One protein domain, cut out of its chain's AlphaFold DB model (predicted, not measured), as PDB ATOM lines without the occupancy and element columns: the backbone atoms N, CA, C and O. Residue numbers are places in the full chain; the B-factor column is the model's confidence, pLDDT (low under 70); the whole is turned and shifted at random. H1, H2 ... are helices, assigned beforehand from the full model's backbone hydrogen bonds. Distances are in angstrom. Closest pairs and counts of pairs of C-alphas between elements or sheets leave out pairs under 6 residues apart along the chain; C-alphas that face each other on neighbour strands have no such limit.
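AT A GLANCE: This is residues 159 to 202 of the 203 residues of the protein "HNH endonuclease domain protein" of Mitsuokella multacida DSM 20544 (UniProt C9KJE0). What does the model look like at first sight? It is a small U of three helices: H3, the longest, makes one side, H1 makes the other and runs the opposite way, and H2 crosses one end. The sides H1 and H3 are not neatly aligned but stand at a steep tilt. What is it made of? The printed part has 44 residues with three named helices, in the order H1, H2, H3, and no named strand; its class is all helix. How large is it? It is compact, with a radius of gyration of the C-alphas of 9.4 A, and rounded, with spans of 24 by 18 by 17 A.

HOW THE PARTS SIT: What does the longest helix touch? H3, residues 188 to 201, touches H2, residues 177 to 183, and does so with residues 188 to 192 alone. The closest C-alphas of the two are those of Ala 181 and Asp 188, 5.0 A apart, and their lines are about perpendicular at 79 degrees. How does the first helix stand to these two? H1, residues 163 to 172, and H2 only just touch, with 3 pairs of C-alphas within 8 A; the closest are those of Leu 170 and Met 180, 6.8 A apart, and the lines are about perpendicular at 77 degrees. H1 and H3 are close but not clearly touching, with the C-alphas of Tyr 163 and Tyr 198 the closest at 6.4 A; they run opposite ways at a steep tilt of 41 degrees. How do the helices' backbones look? In H1, H2 and H3 every O i to N i+4 pair is within hydrogen-bond range.

IN THESE COORDINATES: Where does the longest helix run? H3 has 14 residues and measures 20.0 A from its first to its last C-alpha, from C-alpha 188 at (-4.222, -8.699, 171.048) to C-alpha 201 at (-12.847, 6.351, 181.030). Where are the other two? H2, residues 177 to 183, is 10.0 A from first to last C-alpha. H1, residues 163 to 172, is 14.2 A long by the same ends and begins with C-alpha 163 at (-14.626, -3.411, 182.994).

THE WHOLE: How far does the whole reach? The two C-alphas farthest apart are those of Arg 182 and Tyr 201, at 24.4 A. Is the printed part unbroken? It runs from residue 159 to residue 202 with no cut, and the links H1 to H2 and H2 to H3 are both tight, with 4 residues each. Where is the model's confidence low? The mean pLDDT of the printed part is 85.9, and residues 201 to 202 are under 70.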
ATOM      1  N   ALA A 159     -18.825  -6.212 170.406       79.44
ATOM      2  CA  ALA A 159     -19.379  -5.916 171.718       79.44
ATOM      3  C   ALA A 159     -18.311  -6.159 172.788       79.44
ATOM      4  O   ALA A 159     -17.686  -7.215 172.849       79.44
ATOM      5  N   ARG A 160     -18.063  -5.140 173.605       83.00
ATOM      6  CA  ARG A 160     -17.012  -5.156 174.618       83.00
ATOM      7  C   ARG A 160     -17.646  -5.412 175.993       83.00
ATOM      8  O   ARG A 160     -18.649  -4.759 176.279       83.00
ATOM      9  N   PRO A 161     -17.080  -6.303 176.829       83.38
ATOM     10  CA  PRO A 161     -17.593  -6.596 178.173       83.38
ATOM     11  C   PRO A 161     -17.535  -5.368 179.103       83.38
ATOM     12  O   PRO A 161     -16.906  -4.357 178.779       83.38
ATOM     13  N   SER A 162     -18.159  -5.441 180.281       82.25
ATOM     14  CA  SER A 162     -17.944  -4.437 181.338       82.25
ATOM     15  C   SER A 162     -16.495  -4.473 181.839       82.25
ATOM     16  O   SER A 162     -15.803  -5.477 181.649       82.25
ATOM     17  N   TYR A 163     -16.000  -3.408 182.480       81.00
ATOM     18  CA  TYR A 163     -14.626  -3.411 182.994       81.00
ATOM     19  C   TYR A 163     -14.354  -4.523 184.011       81.00
ATOM     20  O   TYR A 163     -13.300  -5.162 183.971       81.00
ATOM     21  N   LEU A 164     -15.315  -4.777 184.901       78.44
ATOM     22  CA  LEU A 164     -15.224  -5.836 185.908       78.44
ATOM     23  C   LEU A 164     -15.136  -7.214 185.246       78.44
ATOM     24  O   LEU A 164     -14.240  -7.994 185.566       78.44
ATOM     25  N   GLN A 165     -16.001  -7.471 184.259       80.31
ATOM     26  CA  GLN A 165     -15.990  -8.718 183.500       80.31
ATOM     27  C   GLN A 165     -14.695  -8.870 182.691       80.31
ATOM     28  O   GLN A 165     -14.091  -9.936 182.682       80.31
ATOM     29  N   PHE A 166     -14.216  -7.790 182.070       86.38
ATOM     30  CA  PHE A 166     -12.947  -7.778 181.347       86.38
ATOM     31  C   PHE A 166     -11.766  -8.169 182.244       86.38
ATOM     32  O   PHE A 166     -10.941  -8.984 181.842       86.38
ATOM     33  N   LYS A 167     -11.680  -7.607 183.457       86.88
ATOM     34  CA  LYS A 167     -10.619  -7.946 184.415       86.88
ATOM     35  C   LYS A 167     -10.683  -9.404 184.851       86.88
ATOM     36  O   LYS A 167      -9.649 -10.061 184.844       86.88
ATOM     37  N   LYS A 168     -11.882  -9.892 185.185       88.19
ATOM     38  CA  LYS A 168     -12.103 -11.281 185.599       88.19
ATOM     39  C   LYS A 168     -11.651 -12.265 184.516       88.19
ATOM     40  O   LYS A 168     -10.866 -13.169 184.782       88.19
ATOM     41  N   GLU A 169     -12.058 -12.027 183.276       89.19
ATOM     42  CA  GLU A 169     -11.656 -12.869 182.148       89.19
ATOM     43  C   GLU A 169     -10.155 -12.789 181.870       89.19
ATOM     44  O   GLU A 169      -9.519 -13.796 181.578       89.19
ATOM     45  N   LEU A 170      -9.557 -11.601 181.980       89.06
ATOM     46  CA  LEU A 170      -8.116 -11.451 181.797       89.06
ATOM     47  C   LEU A 170      -7.336 -12.240 182.860       89.06
ATOM     48  O   LEU A 170      -6.336 -12.870 182.520       89.06
ATOM     49  N   THR A 171      -7.809 -12.266 184.109       90.56
ATOM     50  CA  THR A 171      -7.223 -13.101 185.167       90.56
ATOM     51  C   THR A 171      -7.443 -14.596 184.934       90.56
ATOM     52  O   THR A 171      -6.510 -15.366 185.135       90.56
ATOM     53  N   GLU A 172      -8.611 -15.012 184.429       91.25
ATOM     54  CA  GLU A 172      -8.885 -16.410 184.043       91.25
ATOM     55  C   GLU A 172      -7.940 -16.888 182.929       91.25
ATOM     56  O   GLU A 172      -7.480 -18.027 182.935       91.25
ATOM     57  N   PHE A 173      -7.570 -15.997 182.007       89.81
ATOM     58  CA  PHE A 173      -6.565 -16.263 180.977       89.81
ATOM     59  C   PHE A 173      -5.116 -16.058 181.451       89.81
ATOM     60  O   PHE A 173      -4.221 -15.962 180.610       89.81
ATOM     61  N   ASN A 174      -4.856 -15.958 182.758       90.44
ATOM     62  CA  ASN A 174      -3.525 -15.706 183.322       90.44
ATOM     63  C   ASN A 174      -2.828 -14.478 182.689       90.44
ATOM     64  O   ASN A 174      -1.671 -14.524 182.272       90.44
ATOM     65  N   ASN A 175      -3.575 -13.381 182.531       87.94
ATOM     66  CA  ASN A 175      -3.150 -12.136 181.880       87.94
ATOM     67  C   ASN A 175      -2.685 -12.285 180.416       87.94
ATOM     68  O   ASN A 175      -1.986 -11.422 179.877       87.94
ATOM     69  N   ASN A 176      -3.109 -13.349 179.726       92.44
ATOM     70  CA  ASN A 176      -2.764 -13.584 178.329       92.44
ATOM     71  C   ASN A 176      -3.707 -12.842 177.364       92.44
ATOM     72  O   ASN A 176      -4.804 -13.298 177.029       92.44
ATOM     73  N   TYR A 177      -3.231 -11.714 176.831       91.69
ATOM     74  CA  TYR A 177      -3.974 -10.909 175.857       91.69
ATOM     75  C   TYR A 177      -4.280 -11.639 174.541       91.69
ATOM     76  O   TYR A 177      -5.307 -11.356 173.929       91.69
ATOM     77  N   CYS A 178      -3.438 -12.579 174.103       90.12
ATOM     78  CA  CYS A 178      -3.655 -13.340 172.870       90.12
ATOM     79  C   CYS A 178      -4.783 -14.369 173.026       90.12
ATOM     80  O   CYS A 178      -5.551 -14.603 172.094       90.12
ATOM     81  N   ALA A 179      -4.914 -14.982 174.205       89.81
ATOM     82  CA  ALA A 179      -6.035 -15.871 174.515       89.81
ATOM     83  C   ALA A 179      -7.362 -15.097 174.553       89.81
ATOM     84  O   ALA A 179      -8.335 -15.490 173.907       89.81
ATOM     85  N   MET A 180      -7.362 -13.931 175.197       90.75
ATOM     86  CA  MET A 180      -8.527 -13.048 175.242       90.75
ATOM     87  C   MET A 180      -8.914 -12.519 173.851       90.75
ATOM     88  O   MET A 180     -10.090 -12.448 173.505       90.75
ATOM     89  N   ALA A 181      -7.927 -12.196 173.014       91.12
ATOM     90  CA  ALA A 181      -8.132 -11.746 171.642       91.12
ATOM     91  C   ALA A 181      -8.855 -12.797 170.783       91.12
ATOM     92  O   ALA A 181      -9.806 -12.459 170.076       91.12
ATOM     93  N   ARG A 182      -8.467 -14.075 170.918       92.12
ATOM     94  CA  ARG A 182      -9.132 -15.206 170.251       92.12
ATOM     95  C   ARG A 182     -10.597 -15.336 170.663       92.12
ATOM     96  O   ARG A 182     -11.442 -15.472 169.787       92.12
ATOM     97  N   LYS A 183     -10.909 -15.207 171.961       90.12
ATOM     98  CA  LYS A 183     -12.292 -15.260 172.476       90.12
ATOM     99  C   LYS A 183     -13.201 -14.213 171.819       90.12
ATOM    100  O   LYS A 183     -14.334 -14.518 171.468       90.12
ATOM    101  N   TYR A 184     -12.705 -12.988 171.646       88.12
ATOM    102  CA  TYR A 184     -13.476 -11.876 171.077       88.12
ATOM    103  C   TYR A 184     -13.333 -11.726 169.552       88.12
ATOM    104  O   TYR A 184     -13.891 -10.787 168.985       88.12
ATOM    105  N   GLY A 185     -12.583 -12.606 168.875       89.56
ATOM    106  CA  GLY A 185     -12.355 -12.521 167.427       89.56
ATOM    107  C   GLY A 185     -11.642 -11.232 166.991       89.56
ATOM    108  O   GLY A 185     -11.929 -10.679 165.927       89.56
ATOM    109  N   ILE A 186     -10.748 -10.703 167.831       89.69
ATOM    110  CA  ILE A 186      -9.983  -9.474 167.563       89.69
ATOM    111  C   ILE A 186      -8.482  -9.699 167.751       89.69
ATOM    112  O   ILE A 186      -8.054 -10.787 168.107       89.69
ATOM    113  N   SER A 187      -7.665  -8.673 167.491       90.00
ATOM    114  CA  SER A 187      -6.224  -8.727 167.757       90.00
ATOM    115  C   SER A 187      -5.893  -8.432 169.224       90.00
ATOM    116  O   SER A 187      -6.594  -7.674 169.901       90.00
ATOM    117  N   ASP A 188      -4.777  -8.966 169.712       90.62
ATOM    118  CA  ASP A 188      -4.222  -8.699 171.048       90.62
ATOM    119  C   ASP A 188      -3.974  -7.194 171.276       90.62
ATOM    120  O   ASP A 188      -4.288  -6.629 172.326       90.62
ATOM    121  N   SER A 189      -3.525  -6.501 170.232       90.62
ATOM    122  CA  SER A 189      -3.365  -5.052 170.192       90.62
ATOM    123  C   SER A 189      -4.688  -4.312 170.420       90.62
ATOM    124  O   SER A 189      -4.698  -3.230 171.014       90.62
ATOM    125  N   ALA A 190      -5.817  -4.868 169.967       87.62
ATOM    126  CA  ALA A 190      -7.138  -4.306 170.231       87.62
ATOM    127  C   ALA A 190      -7.544  -4.493 171.701       87.62
ATOM    128  O   ALA A 190      -8.021  -3.533 172.308       87.62
ATOM    129  N   ILE A 191      -7.267  -5.657 172.298       91.38
ATOM    130  CA  ILE A 191      -7.497  -5.916 173.730       91.38
ATOM    131  C   ILE A 191      -6.665  -4.958 174.604       91.38
ATOM    132  O   ILE A 191      -7.194  -4.330 175.519       91.38
ATOM    133  N   ARG A 192      -5.386  -4.731 174.280       90.56
ATOM    134  CA  ARG A 192      -4.541  -3.750 174.997       90.56
ATOM    135  C   ARG A 192      -5.095  -2.322 174.901       90.56
ATOM    136  O   ARG A 192      -5.033  -1.546 175.858       90.56
ATOM    137  N   LYS A 193      -5.670  -1.948 173.752       86.50
ATOM    138  CA  LYS A 193      -6.368  -0.659 173.582       86.50
ATOM    139  C   LYS A 193      -7.662  -0.604 174.394       86.50
ATOM    140  O   LYS A 193      -7.995   0.470 174.900       86.50
ATOM    141  N   TRP A 194      -8.373  -1.727 174.546       87.94
ATOM    142  CA  TRP A 194      -9.527  -1.813 175.441       87.94
ATOM    143  C   TRP A 194      -9.101  -1.512 176.874       87.94
ATOM    144  O   TRP A 194      -9.657  -0.602 177.479       87.94
ATOM    145  N   GLU A 195      -8.051  -2.157 177.374       87.88
ATOM    146  CA  GLU A 195      -7.532  -1.910 178.722       87.88
ATOM    147  C   GLU A 195      -7.151  -0.440 178.966       87.88
ATOM    148  O   GLU A 195      -7.596   0.161 179.945       87.88
ATOM    149  N   LYS A 196      -6.409   0.190 178.044       86.19
ATOM    150  CA  LYS A 196      -6.080   1.627 178.137       86.19
ATOM    151  C   LYS A 196      -7.334   2.505 178.171       86.19
ATOM    152  O   LYS A 196      -7.403   3.475 178.918       86.19
ATOM    153  N   SER A 197      -8.337   2.154 177.371       80.12
ATOM    154  CA  SER A 197      -9.629   2.838 177.352       80.12
ATOM    155  C   SER A 197     -10.416   2.625 178.648       80.12
ATOM    156  O   SER A 197     -11.068   3.565 179.084       80.12
ATOM    157  N   TYR A 198     -10.350   1.442 179.271       81.50
ATOM    158  CA  TYR A 198     -10.975   1.187 180.573       81.50
ATOM    159  C   TYR A 198     -10.359   2.081 181.648       81.50
ATOM    160  O   TYR A 198     -11.074   2.805 182.328       81.50
ATOM    161  N   LYS A 199      -9.021   2.097 181.738       79.94
ATOM    162  CA  LYS A 199      -8.280   2.906 182.718       79.94
ATOM    163  C   LYS A 199      -8.543   4.407 182.564       79.94
ATOM    164  O   LYS A 199      -8.548   5.125 183.553       79.94
ATOM    165  N   LYS A 200      -8.764   4.878 181.332       71.06
ATOM    166  CA  LYS A 200      -8.992   6.297 181.038       71.06
ATOM    167  C   LYS A 200     -10.431   6.769 181.285       71.06
ATOM    168  O   LYS A 200     -10.610   7.924 181.651       71.06
ATOM    169  N   TYR A 201     -11.435   5.929 181.027       68.06
ATOM    170  CA  TYR A 201     -12.847   6.351 181.030       68.06
ATOM    171  C   TYR A 201     -13.722   5.645 182.082       68.06
ATOM    172  O   TYR A 201     -14.869   6.037 182.245       68.06
ATOM    173  N   GLY A 202     -13.205   4.635 182.792       57.81
ATOM    174  CA  GLY A 202     -13.842   4.059 183.983       57.81
ATOM    175  C   GLY A 202     -15.132   3.258 183.762       57.81
ATOM    176  O   GLY A 202     -15.898   3.121 184.709       57.81
TER     177      GLY A 202